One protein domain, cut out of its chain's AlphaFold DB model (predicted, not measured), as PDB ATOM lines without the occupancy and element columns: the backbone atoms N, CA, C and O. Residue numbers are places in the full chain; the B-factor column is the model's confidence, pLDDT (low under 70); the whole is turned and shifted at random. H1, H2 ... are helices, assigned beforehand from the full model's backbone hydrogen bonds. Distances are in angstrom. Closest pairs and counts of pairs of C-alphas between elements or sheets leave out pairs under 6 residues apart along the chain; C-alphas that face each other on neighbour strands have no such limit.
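This is residues 811 to 905 of the 1117 residues of an uncharacterized protein of Flavobacterium sp. Sd200 (UniProt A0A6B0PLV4). Picture a compact cluster of six short helices, in which H1, H2 and H3 make a triangle, H4 and H6 lie side by side as a pair next to it, and H5, the longest, crosses H2 and ends near the end of H6. A long link without a named element, residues 862 to 874, joins H4 to H5. You have 95 printed residues, with six named helices in the order H1 to H6, no named strand, and the class all helix. The radius of gyration of the C-alphas is 12.3 A, and the spans are 33 by 28 by 21 A.

Start at H5, residues 875 to 885. It touches H2, residues 829 to 837, about perpendicular at 77 degrees; the closest C-alphas, those of Gln 833 and Phe 880, are 6.9 A apart. H2 is the hub, touching three helices. It forms a helical hairpin with H3, residues 846 to 852: they only just touch, with 3 pairs of C-alphas within 8 A, the closest being Ala 832 and Leu 848 at 7.1 A, at a shallow tilt of 12 degrees, opposite ways. It forms another with H1, residues 813 to 821, which it only just touches, again with 3 pairs, the closest C-alphas being Met 816 and Tyr 835 at 6.8 A. H1 touches H3 at a steep tilt of 50 degrees, the same way, closest at the C-alphas of Leu 820 and Tyr 851, 5.8 A. H5 also forms a helical hairpin with H6, residues 892 to 899: they only just touch, with 3 pairs of C-alphas within 8 A, the closest being those of Leu 885 and Cys 899 at 6.2 A, at a shallow tilt of 24 degrees, opposite ways. H6 touches H4, residues 855 to 861, at a shallow tilt of 21 degrees, the same way, closest at the C-alphas of Tyr 858 and Ala 894, 5.8 A. H4 and H5 are apart. Helix packing is part aligned, part crossed, with 3 of 6 pairs at a shallow tilt. In H1, H2, H3, H5 and H6 every O i to N i+4 pair is within hydrogen-bond range; in H4, 2 of 3 are.

Find C-alpha 875 at (128.057, 134.824, 73.958); from there H5 runs 15.6 A to C-alpha 885. H1 begins at C-alpha 813, (119.592, 126.609, 56.385), and H1 and H2 each measure 12.1 A. H3 is 10.0 A, H4 10.1 A and H6 10.4 A long; H6 ends at C-alpha 899, (136.507, 144.352, 60.510).

The C-alphas farthest apart, those of Val 815 and Ala 905, are 34.4 A apart. The printed part has no cut. The link from H4 to H5 is long, and that from H3 to H4 is tight. The mean pLDDT of the printed part is 83.4; look for values under 70 at residues 840 to 842 and 863 to 875, of which 875 belongs to H5.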
ATOM      1  N   HIS A 811     113.171 129.094  57.537       89.50
ATOM      2  CA  HIS A 811     113.379 127.979  58.474       89.50
ATOM      3  C   HIS A 811     114.554 127.058  58.100       89.50
ATOM      4  O   HIS A 811     115.249 126.555  58.985       89.50
ATOM      5  N   SER A 812     114.782 126.826  56.802       89.25
ATOM      6  CA  SER A 812     115.832 125.924  56.301       89.25
ATOM      7  C   SER A 812     117.146 126.665  56.076       89.25
ATOM      8  O   SER A 812     117.194 127.693  55.397       89.25
ATOM      9  N   LYS A 813     118.236 126.094  56.595       89.62
ATOM     10  CA  LYS A 813     119.592 126.609  56.385       89.62
ATOM     11  C   LYS A 813     119.997 126.526  54.913       89.62
ATOM     12  O   LYS A 813     120.643 127.435  54.407       89.62
ATOM     13  N   GLU A 814     119.623 125.453  54.232       90.31
ATOM     14  CA  GLU A 814     119.927 125.195  52.824       90.31
ATOM     15  C   GLU A 814     119.310 126.286  51.939       90.31
ATOM     16  O   GLU A 814     119.972 126.829  51.053       90.31
ATOM     17  N   VAL A 815     118.077 126.697  52.252       91.50
ATOM     18  CA  VAL A 815     117.402 127.811  51.576       91.50
ATOM     19  C   VAL A 815     118.073 129.151  51.890       91.50
ATOM     20  O   VAL A 815     118.277 129.954  50.980       91.50
ATOM     21  N   MET A 816     118.473 129.403  53.142       93.12
ATOM     22  CA  MET A 816     119.250 130.609  53.468       93.12
ATOM     23  C   MET A 816     120.580 130.646  52.701       93.12
ATOM     24  O   MET A 816     120.936 131.679  52.137       93.12
ATOM     25  N   ALA A 817     121.294 129.517  52.643       92.56
ATOM     26  CA  ALA A 817     122.551 129.384  51.916       92.56
ATOM     27  C   ALA A 817     122.351 129.735  50.439       92.56
ATOM     28  O   ALA A 817     123.129 130.493  49.864       92.56
ATOM     29  N   LEU A 818     121.263 129.244  49.848       92.50
ATOM     30  CA  LEU A 818     120.890 129.552  48.479       92.50
ATOM     31  C   LEU A 818     120.622 131.046  48.255       92.50
ATOM     32  O   LEU A 818     121.137 131.625  47.297       92.50
ATOM     33  N   LEU A 819     119.855 131.692  49.139       94.38
ATOM     34  CA  LEU A 819     119.575 133.128  49.042       94.38
ATOM     35  C   LEU A 819     120.866 133.956  49.111       94.38
ATOM     36  O   LEU A 819     121.040 134.896  48.333       94.38
ATOM     37  N   LEU A 820     121.804 133.578  49.985       93.56
ATOM     38  CA  LEU A 820     123.128 134.200  50.071       93.56
ATOM     39  C   LEU A 820     123.948 133.970  48.787       93.56
ATOM     40  O   LEU A 820     124.527 134.915  48.245       93.56
ATOM     41  N   GLN A 821     123.959 132.744  48.250       92.00
ATOM     42  CA  GLN A 821     124.685 132.375  47.026       92.00
ATOM     43  C   GLN A 821     124.139 133.053  45.763       92.00
ATOM     44  O   GLN A 821     124.920 133.445  44.897       92.00
ATOM     45  N   GLU A 822     122.834 133.261  45.642       89.94
ATOM     46  CA  GLU A 822     122.232 133.914  44.468       89.94
ATOM     47  C   GLU A 822     122.109 135.442  44.639       89.94
ATOM     48  O   GLU A 822     121.643 136.136  43.737       89.94
ATOM     49  N   GLY A 823     122.553 136.003  45.775       90.19
ATOM     50  CA  GLY A 823     122.479 137.451  46.037       90.19
ATOM     51  C   GLY A 823     121.052 137.948  46.256       90.19
ATOM     52  O   GLY A 823     120.724 139.082  45.920       90.19
ATOM     53  N   LYS A 824     120.198 137.071  46.785       93.25
ATOM     54  CA  LYS A 824     118.786 137.316  47.081       93.25
ATOM     55  C   LYS A 824     118.520 137.560  48.565       93.25
ATOM     56  O   LYS A 824     117.367 137.718  48.942       93.25
ATOM     57  N   ALA A 825     119.562 137.616  49.390       94.00
ATOM     58  CA  ALA A 825     119.496 138.047  50.781       94.00
ATOM     59  C   ALA A 825     119.986 139.497  50.922       94.00
ATOM     60  O   ALA A 825     121.073 139.837  50.440       94.00
ATOM     61  N   GLY A 826     119.208 140.343  51.597       91.38
ATOM     62  CA  GLY A 826     119.567 141.732  51.876       91.38
ATOM     63  C   GLY A 826     120.838 141.840  52.724       91.38
ATOM     64  O   GLY A 826     121.065 141.019  53.612       91.38
ATOM     65  N   ALA A 827     121.672 142.845  52.443       91.06
ATOM     66  CA  ALA A 827     122.917 143.107  53.167       91.06
ATOM     67  C   ALA A 827     122.642 143.687  54.563       91.06
ATOM     68  O   ALA A 827     122.487 144.896  54.716       91.06
ATOM     69  N   SER A 828     122.590 142.820  55.575       90.88
ATOM     70  CA  SER A 828     122.488 143.200  56.989       90.88
ATOM     71  C   SER A 828     123.324 142.275  57.877       90.88
ATOM     72  O   SER A 828     123.551 141.105  57.550       90.88
ATOM     73  N   TRP A 829     123.786 142.802  59.014       87.88
ATOM     74  CA  TRP A 829     124.490 142.002  60.017       87.88
ATOM     75  C   TRP A 829     123.590 140.920  60.615       87.88
ATOM     76  O   TRP A 829     124.053 139.794  60.780       87.88
ATOM     77  N   ASP A 830     122.307 141.218  60.827       87.06
ATOM     78  CA  ASP A 830     121.314 140.253  61.311       87.06
ATOM     79  C   ASP A 830     121.228 139.031  60.393       87.06
ATOM     80  O   ASP A 830     121.276 137.898  60.862       87.06
ATOM     81  N   ASN A 831     121.188 139.232  59.072       91.38
ATOM     82  CA  ASN A 831     121.137 138.129  58.112       91.38
ATOM     83  C   ASN A 831     122.404 137.265  58.156       91.38
ATOM     84  O   ASN A 831     122.317 136.034  58.123       91.38
ATOM     85  N   ALA A 832     123.578 137.894  58.268       90.19
ATOM     86  CA  ALA A 832     124.848 137.185  58.395       90.19
ATOM     87  C   ALA A 832     124.930 136.383  59.709       90.19
ATOM     88  O   ALA A 832     125.369 135.232  59.702       90.19
ATOM     89  N   GLN A 833     124.466 136.962  60.821       87.50
ATOM     90  CA  GLN A 833     124.447 136.327  62.140       87.50
ATOM     91  C   GLN A 833     123.427 135.188  62.227       87.50
ATOM     92  O   GLN A 833     123.756 134.110  62.723       87.50
ATOM     93  N   VAL A 834     122.214 135.384  61.703       89.62
ATOM     94  CA  VAL A 834     121.171 134.349  61.647       89.62
ATOM     95  C   VAL A 834     121.682 133.135  60.884       89.62
ATOM     96  O   VAL A 834     121.584 132.017  61.392       89.62
ATOM     97  N   TYR A 835     122.290 133.334  59.711       91.50
ATOM     98  CA  TYR A 835     122.870 132.228  58.955       91.50
ATOM     99  C   TYR A 835     124.020 131.555  59.718       91.50
ATOM    100  O   TYR A 835     124.045 130.329  59.844       91.50
ATOM    101  N   TYR A 836     124.932 132.347  60.293       89.06
ATOM    102  CA  TYR A 836     126.039 131.838  61.102       89.06
ATOM    103  C   TYR A 836     125.570 130.984  62.288       89.06
ATOM    104  O   TYR A 836     126.146 129.927  62.535       89.06
ATOM    105  N   SER A 837     124.488 131.370  62.974       86.44
ATOM    106  CA  SER A 837     123.923 130.599  64.095       86.44
ATOM    107  C   SER A 837     123.460 129.187  63.695       86.44
ATOM    108  O   SER A 837     123.336 128.301  64.540       86.44
ATOM    109  N   LYS A 838     123.219 128.954  62.396       86.19
ATOM    110  CA  LYS A 838     122.852 127.653  61.815       86.19
ATOM    111  C   LYS A 838     124.058 126.896  61.240       86.19
ATOM    112  O   LYS A 838     123.911 125.763  60.769       86.19
ATOM    113  N   CYS A 839     125.256 127.481  61.228       83.25
ATOM    114  CA  CYS A 839     126.466 126.806  60.769       83.25
ATOM    115  C   CYS A 839     126.921 125.732  61.764       83.25
ATOM    116  O   CYS A 839     126.929 125.937  62.975       83.25
ATOM    117  N   ALA A 840     127.316 124.568  61.239       67.69
ATOM    118  CA  ALA A 840     127.964 123.553  62.057       67.69
ATOM    119  C   ALA A 840     129.356 124.068  62.457       67.69
ATOM    120  O   ALA A 840     129.998 124.761  61.670       67.69
ATOM    121  N   GLU A 841     129.807 123.731  63.666       65.88
ATOM    122  CA  GLU A 841     131.153 124.046  64.183       65.88
ATOM    123  C   GLU A 841     131.428 125.527  64.498       65.88
ATOM    124  O   GLU A 841     132.548 125.863  64.883       65.88
ATOM    125  N   GLU A 842     130.418 126.406  64.411       62.59
ATOM    126  CA  GLU A 842     130.548 127.832  64.762       62.59
ATOM    127  C   GLU A 842     131.738 128.482  64.023       62.59
ATOM    128  O   GLU A 842     132.569 129.193  64.602       62.59
ATOM    129  N   ALA A 843     131.830 128.162  62.729       73.00
ATOM    130  CA  ALA A 843     132.814 128.659  61.781       73.00
ATOM    131  C   ALA A 843     132.115 129.252  60.548       73.00
ATOM    132  O   ALA A 843     130.988 128.885  60.203       73.00
ATOM    133  N   PHE A 844     132.793 130.184  59.877       87.44
ATOM    134  CA  PHE A 844     132.307 130.762  58.629       87.44
ATOM    135  C   PHE A 844     132.479 129.731  57.515       87.44
ATOM    136  O   PHE A 844     133.601 129.393  57.137       87.44
ATOM    137  N   ASP A 845     131.366 129.214  56.999       89.69
ATOM    138  CA  ASP A 845     131.399 128.311  55.855       89.69
ATOM    139  C   ASP A 845     131.705 129.075  54.551       89.69
ATOM    140  O   ASP A 845     131.764 130.308  54.498       89.69
ATOM    141  N   ALA A 846     131.915 128.329  53.466       90.44
ATOM    142  CA  ALA A 846     132.222 128.924  52.168       90.44
ATOM    143  C   ALA A 846     131.095 129.839  51.650       90.44
ATOM    144  O   ALA A 846     131.384 130.802  50.942       90.44
ATOM    145  N   THR A 847     129.836 129.568  52.008       93.69
ATOM    146  CA  THR A 847     128.675 130.356  51.573       93.69
ATOM    147  C   THR A 847     128.670 131.731  52.229       93.69
ATOM    148  O   THR A 847     128.595 132.740  51.528       93.69
ATOM    149  N   LEU A 848     128.796 131.780  53.557       93.12
ATOM    150  CA  LEU A 848     128.825 133.031  54.308       93.12
ATOM    151  C   LEU A 848     130.043 133.872  53.922       93.12
ATOM    152  O   LEU A 848     129.908 135.067  53.662       93.12
ATOM    153  N   THR A 849     131.216 133.248  53.796       92.81
ATOM    154  CA  THR A 849     132.432 133.937  53.340       92.81
ATOM    155  C   THR A 849     132.266 134.497  51.925       92.81
ATOM    156  O   THR A 849     132.613 135.651  51.674       92.81
ATOM    157  N   ALA A 850     131.711 133.720  50.988       93.94
ATOM    158  CA  ALA A 850     131.478 134.186  49.621       93.94
ATOM    159  C   ALA A 850     130.460 135.333  49.556       93.94
ATOM    160  O   ALA A 850     130.609 136.225  48.725       93.94
ATOM    161  N   TYR A 851     129.443 135.318  50.417       94.56
ATOM    162  CA  TYR A 851     128.476 136.403  50.547       94.56
ATOM    163  C   TYR A 851     129.128 137.688  51.073       94.56
ATOM    164  O   TYR A 851     129.006 138.736  50.442       94.56
ATOM    165  N   LEU A 852     129.888 137.597  52.167       93.38
ATOM    166  CA  LEU A 852     130.591 138.734  52.771       93.38
ATOM    167  C   LEU A 852     131.684 139.321  51.863       93.38
ATOM    168  O   LEU A 852     131.958 140.515  51.933       93.38
ATOM    169  N   ASN A 853     132.264 138.522  50.965       94.62
ATOM    170  CA  ASN A 853     133.232 138.979  49.961       94.62
ATOM    171  C   ASN A 853     132.617 139.758  48.786       94.62
ATOM    172  O   ASN A 853     133.356 140.223  47.914       94.62
ATOM    173  N   ARG A 854     131.289 139.908  48.710       94.25
ATOM    174  CA  ARG A 854     130.651 140.646  47.611       94.25
ATOM    175  C   ARG A 854     130.760 142.152  47.812       94.25
ATOM    176  O   ARG A 854     130.366 142.632  48.878       94.25
ATOM    177  N   PRO A 855     131.164 142.915  46.778       92.62
ATOM    178  CA  PRO A 855     131.198 144.372  46.838       92.62
ATOM    179  C   PRO A 855     129.887 145.006  47.281       92.62
ATOM    180  O   PRO A 855     129.917 145.941  48.078       92.62
ATOM    181  N   GLU A 856     128.742 144.487  46.833       90.44
ATOM    182  CA  GLU A 856     127.431 145.018  47.229       90.44
ATOM    183  C   GLU A 856     127.099 144.767  48.709       90.44
ATOM    184  O   GLU A 856     126.286 145.489  49.276       90.44
ATOM    185  N   VAL A 857     127.724 143.770  49.344       92.31
ATOM    186  CA  VAL A 857     127.470 143.398  50.741       92.31
ATOM    187  C   VAL A 857     128.399 144.164  51.672       92.31
ATOM    188  O   VAL A 857     127.931 144.954  52.491       92.31
ATOM    189  N   TYR A 858     129.721 144.005  51.533       92.00
ATOM    190  CA  TYR A 858     130.652 144.649  52.466       92.00
ATOM    191  C   TYR A 858     130.634 146.177  52.362       92.00
ATOM    192  O   TYR A 858     130.979 146.848  53.328       92.00
ATOM    193  N   SER A 859     130.223 146.755  51.226       89.06
ATOM    194  CA  SER A 859     130.071 148.213  51.104       89.06
ATOM    195  C   SER A 859     128.894 148.765  51.907       89.06
ATOM    196  O   SER A 859     128.997 149.884  52.404       89.06
ATOM    197  N   VAL A 860     127.815 147.987  52.059       89.38
ATOM    198  CA  VAL A 860     126.653 148.336  52.890       89.38
ATOM    199  C   VAL A 860     126.967 148.122  54.368       89.38
ATOM    200  O   VAL A 860     126.625 148.964  55.191       89.38
ATOM    201  N   LEU A 861     127.650 147.024  54.704       89.06
ATOM    202  CA  LEU A 861     127.978 146.686  56.093       89.06
ATOM    203  C   LEU A 861     129.103 147.557  56.681       89.06
ATOM    204  O   LEU A 861     129.165 147.751  57.898       89.06
ATOM    205  N   LYS A 862     129.981 148.120  55.839       84.25
ATOM    206  CA  LYS A 862     131.089 148.989  56.261       84.25
ATOM    207  C   LYS A 862     130.596 150.189  57.079       84.25
ATOM    208  O   LYS A 862     129.852 151.028  56.583       84.25
ATOM    209  N   GLY A 863     131.111 150.331  58.301       68.50
ATOM    210  CA  GLY A 863     130.820 151.470  59.183       68.50
ATOM    211  C   GLY A 863     129.506 151.362  59.961       68.50
ATOM    212  O   GLY A 863     129.197 152.258  60.742       68.50
ATOM    213  N   SER A 864     128.757 150.271  59.783       67.06
ATOM    214  CA  SER A 864     127.678 149.874  60.689       67.06
ATOM    215  C   SER A 864     128.212 148.799  61.625       67.06
ATOM    216  O   SER A 864     128.743 147.798  61.153       67.06
ATOM    217  N   VAL A 865     128.114 149.008  62.936       67.69
ATOM    218  CA  VAL A 865     128.491 147.983  63.918       67.69
ATOM    219  C   VAL A 865     127.480 146.836  63.799       67.69
ATOM    220  O   VAL A 865     126.291 147.132  63.645       67.69
ATOM    221  N   PRO A 866     127.893 145.555  63.854       66.38
ATOM    222  CA  PRO A 866     126.955 144.454  64.044       66.38
ATOM    223  C   PRO A 866     126.073 144.789  65.247       66.38
ATOM    224  O   PRO A 866     126.591 144.882  66.360       66.38
ATOM    225  N   GLU A 867     124.792 145.104  65.014       56.28
ATOM    226  CA  GLU A 867     123.951 145.690  66.056       56.28
ATOM    227  C   GLU A 867     123.980 144.798  67.303       56.28
ATOM    228  O   GLU A 867     123.737 143.596  67.240       56.28
ATOM    229  N   GLN A 868     124.223 145.404  68.467       51.62
ATOM    230  CA  GLN A 868     124.080 144.768  69.783       51.62
ATOM    231  C   GLN A 868     122.597 144.486  70.139       51.62
ATOM    232  O   GLN A 868     122.247 144.321  71.307       51.62
ATOM    233  N   ASN A 869     121.706 144.438  69.143       40.50
ATOM    234  CA  ASN A 869     120.255 144.328  69.291       40.50
ATOM    235  C   ASN A 869     119.736 142.881  69.273       40.50
ATOM    236  O   ASN A 869     118.596 142.622  68.899       40.50
ATOM    237  N   ILE A 870     120.519 141.947  69.813       42.44
ATOM    238  CA  ILE A 870     119.987 140.724  70.426       42.44
ATOM    239  C   ILE A 870     120.503 140.686  71.863       42.44
ATOM    240  O   ILE A 870     121.381 139.901  72.187       42.44
ATOM    241  N   GLY A 871     119.979 141.593  72.696       38.12
ATOM    242  CA  GLY A 871     120.226 141.655  74.138       38.12
ATOM    243  C   GLY A 871     121.706 141.755  74.510       38.12
ATOM    244  O   GLY A 871     122.418 140.758  74.488       38.12
ATOM    245  N   ALA A 872     122.148 142.947  74.913       36.16
ATOM    246  CA  ALA A 872     123.442 143.153  75.561       36.16
ATOM    247  C   ALA A 872     123.820 141.946  76.459       36.16
ATOM    248  O   ALA A 872     123.047 141.585  77.348       36.16
ATOM    249  N   ASP A 873     124.971 141.329  76.162       44.97
ATOM    250  CA  ASP A 873     125.567 140.131  76.788       44.97
ATOM    251  C   ASP A 873     125.099 138.730  76.316       44.97
ATOM    252  O   ASP A 873     124.922 137.822  77.133       44.97
ATOM    253  N   THR A 874     124.977 138.473  75.004       58.09
ATOM    254  CA  THR A 874     124.917 137.086  74.488       58.09
ATOM    255  C   THR A 874     126.295 136.595  73.988       58.09
ATOM    256  O   THR A 874     126.920 137.256  73.158       58.09
ATOM    257  N   PRO A 875     126.794 135.415  74.432       66.81
ATOM    258  CA  PRO A 875     128.057 134.824  73.958       66.81
ATOM    259  C   PRO A 875     128.150 134.628  72.434       66.81
ATOM    260  O   PRO A 875     129.242 134.505  71.884       66.81
ATOM    261  N   GLU A 876     127.011 134.584  71.746       70.19
ATOM    262  CA  GLU A 876     126.892 134.236  70.328       70.19
ATOM    263  C   GLU A 876     127.320 135.381  69.395       70.19
ATOM    264  O   GLU A 876     128.075 135.141  68.449       70.19
ATOM    265  N   SER A 877     126.926 136.631  69.676       72.19
ATOM    266  CA  SER A 877     127.324 137.801  68.872       72.19
ATOM    267  C   SER A 877     128.813 138.120  69.024       72.19
ATOM    268  O   SER A 877     129.493 138.382  68.032       72.19
ATOM    269  N   THR A 878     129.350 138.022  70.244       78.25
ATOM    270  CA  THR A 878     130.793 138.153  70.504       78.25
ATOM    271  C   THR A 878     131.579 137.094  69.740       78.25
ATOM    272  O   THR A 878     132.573 137.410  69.090       78.25
ATOM    273  N   ARG A 879     131.083 135.852  69.723       82.56
ATOM    274  CA  ARG A 879     131.696 134.756  68.972       82.56
ATOM    275  C   ARG A 879     131.621 134.949  67.455       82.56
ATOM    276  O   ARG A 879     132.570 134.603  66.757       82.56
ATOM    277  N   PHE A 880     130.529 135.504  66.928       87.31
ATOM    278  CA  PHE A 880     130.437 135.865  65.508       87.31
ATOM    279  C   PHE A 880     131.511 136.889  65.121       87.31
ATOM    280  O   PHE A 880     132.198 136.697  64.119       87.31
ATOM    281  N   ILE A 881     131.688 137.944  65.927       86.69
ATOM    282  CA  ILE A 881     132.712 138.975  65.699       86.69
ATOM    283  C   ILE A 881     134.115 138.368  65.799       86.69
ATOM    284  O   ILE A 881     134.938 138.604  64.921       86.69
ATOM    285  N   GLU A 882     134.375 137.529  66.804       86.69
ATOM    286  CA  GLU A 882     135.641 136.796  66.928       86.69
ATOM    287  C   GLU A 882     135.951 135.999  65.653       86.69
ATOM    288  O   GLU A 882     137.038 136.096  65.085       86.69
ATOM    289  N   ARG A 883     134.971 135.241  65.149       88.06
ATOM    290  CA  ARG A 883     135.127 134.440  63.929       88.06
ATOM    291  C   ARG A 883     135.283 135.284  62.673       88.06
ATOM    292  O   ARG A 883     136.044 134.883  61.797       88.06
ATOM    293  N   LEU A 884     134.624 136.440  62.595       89.69
ATOM    294  CA  LEU A 884     134.816 137.410  61.518       89.69
ATOM    295  C   LEU A 884     136.268 137.913  61.492       89.69
ATOM    296  O   LEU A 884     136.904 137.868  60.439       89.69
ATOM    297  N   LEU A 885     136.798 138.325  62.651       89.56
ATOM    298  CA  LEU A 885     138.183 138.788  62.799       89.56
ATOM    299  C   LEU A 885     139.193 137.673  62.499       89.56
ATOM    300  O   LEU A 885     140.267 137.938  61.982       89.56
ATOM    301  N   LEU A 886     138.856 136.412  62.770       90.06
ATOM    302  CA  LEU A 886     139.723 135.262  62.493       90.06
ATOM    303  C   LEU A 886     139.537 134.659  61.082       90.06
ATOM    304  O   LEU A 886     140.115 133.614  60.780       90.06
ATOM    305  N   CYS A 887     138.754 135.289  60.196       90.88
ATOM    306  CA  CYS A 887     138.451 134.746  58.869       90.88
ATOM    307  C   CYS A 887     139.485 135.145  57.795       90.88
ATOM    308  O   CYS A 887     139.360 136.162  57.100       90.88
ATOM    309  N   ASP A 888     140.485 134.284  57.567       91.19
ATOM    310  CA  ASP A 888     141.491 134.524  56.520       91.19
ATOM    311  C   ASP A 888     140.953 134.351  55.083       91.19
ATOM    312  O   ASP A 888     141.557 134.833  54.130       91.19
ATOM    313  N   ALA A 889     139.781 133.741  54.899       91.88
ATOM    314  CA  ALA A 889     139.192 133.533  53.575       91.88
ATOM    315  C   ALA A 889     138.495 134.785  52.986       91.88
ATOM    316  O   ALA A 889     138.127 134.796  51.808       91.88
ATOM    317  N   LEU A 890     138.312 135.852  53.776       93.00
ATOM    318  CA  LEU A 890     137.833 137.139  53.261       93.00
ATOM    319  C   LEU A 890     138.889 137.803  52.360       93.00
ATOM    320  O   LEU A 890     140.083 137.716  52.642       93.00
ATOM    321  N   SER A 891     138.475 138.494  51.295       93.62
ATOM    322  CA  SER A 891     139.390 139.324  50.501       93.62
ATOM    323  C   SER A 891     139.947 140.454  51.363       93.62
ATOM    324  O   SER A 891     139.357 140.815  52.382       93.62
ATOM    325  N   GLN A 892     141.074 141.040  50.961       92.56
ATOM    326  CA  GLN A 892     141.693 142.112  51.736       92.56
ATOM    327  C   GLN A 892     140.751 143.320  51.889       92.56
ATOM    328  O   GLN A 892     140.619 143.876  52.976       92.56
ATOM    329  N   GLU A 893     140.032 143.685  50.828       92.50
ATOM    330  CA  GLU A 893     139.080 144.797  50.820       92.50
ATOM    331  C   GLU A 893     137.858 144.514  51.699       92.50
ATOM    332  O   GLU A 893     137.452 145.378  52.479       92.50
ATOM    333  N   ALA A 894     137.288 143.308  51.592       92.12
ATOM    334  CA  ALA A 894     136.148 142.891  52.404       92.12
ATOM    335  C   ALA A 894     136.537 142.810  53.884       92.12
ATOM    336  O   ALA A 894     135.826 143.333  54.738       92.12
ATOM    337  N   TYR A 895     137.699 142.228  54.188       93.12
ATOM    338  CA  TYR A 895     138.208 142.102  55.549       93.12
ATOM    339  C   TYR A 895     138.394 143.471  56.205       93.12
ATOM    340  O   TYR A 895     137.869 143.695  57.292       93.12
ATOM    341  N   GLN A 896     139.058 144.416  55.532       91.31
ATOM    342  CA  GLN A 896     139.220 145.777  56.050       91.31
ATOM    343  C   GLN A 896     137.870 146.481  56.239       91.31
ATOM    344  O   GLN A 896     137.637 147.094  57.275       91.31
ATOM    345  N   ALA A 897     136.958 146.376  55.267       89.50
ATOM    346  CA  ALA A 897     135.647 147.019  55.341       89.50
ATOM    347  C   ALA A 897     134.778 146.484  56.494       89.50
ATOM    348  O   ALA A 897     134.148 147.274  57.196       89.50
ATOM    349  N   LEU A 898     134.753 145.162  56.677       90.19
ATOM    350  CA  LEU A 898     133.920 144.479  57.666       90.19
ATOM    351  C   LEU A 898     134.530 144.543  59.070       90.19
ATOM    352  O   LEU A 898     133.816 144.807  60.030       90.19
ATOM    353  N   CYS A 899     135.845 144.354  59.204       88.06
ATOM    354  CA  CYS A 899     136.507 144.352  60.510       88.06
ATOM    355  C   CYS A 899     136.668 145.763  61.091       88.06
ATOM    356  O   CYS A 899     136.660 145.908  62.309       88.06
ATOM    357  N   SER A 900     136.723 146.814  60.256       83.25
ATOM    358  CA  SER A 900     136.653 148.210  60.728       83.25
ATOM    359  C   SER A 900     135.365 148.541  61.485       83.25
ATOM    360  O   SER A 900     135.329 149.544  62.185       83.25
ATOM    361  N   ALA A 901     134.304 147.745  61.323       75.31
ATOM    362  CA  ALA A 901     133.054 147.946  62.044       75.31
ATOM    363  C   ALA A 901     133.087 147.423  63.492       75.31
ATOM    364  O   ALA A 901     132.168 147.712  64.256       75.31
ATOM    365  N   SER A 902     134.100 146.635  63.869       78.25
ATOM    366  CA  SER A 902     134.238 146.123  65.233       78.25
ATOM    367  C   SER A 902     134.861 147.178  66.143       78.25
ATOM    368  O   SER A 902     136.000 147.580  65.931       78.25
ATOM    369  N   GLU A 903     134.140 147.555  67.198       76.38
ATOM    370  CA  GLU A 903     134.652 148.401  68.290       76.38
ATOM    371  C   GLU A 903     135.191 147.576  69.476       76.38
ATOM    372  O   GLU A 903     135.646 148.131  70.473       76.38
ATOM    373  N   ILE A 904     135.127 146.241  69.395       80.56
ATOM    374  CA  ILE A 904     135.593 145.346  70.460       80.56
ATOM    375  C   ILE A 904     137.108 145.170  70.350       80.56
ATOM    376  O   ILE A 904     137.598 144.662  69.338       80.56
ATOM    377  N   ALA A 905     137.815 145.527  71.419       84.25
ATOM    378  CA  ALA A 905     139.223 145.212  71.604       84.25
ATOM    379  C   ALA A 905     139.377 143.936  72.446       84.25
ATOM    380  O   ALA A 905     138.703 143.760  73.464       84.25
TER     381      ALA A 905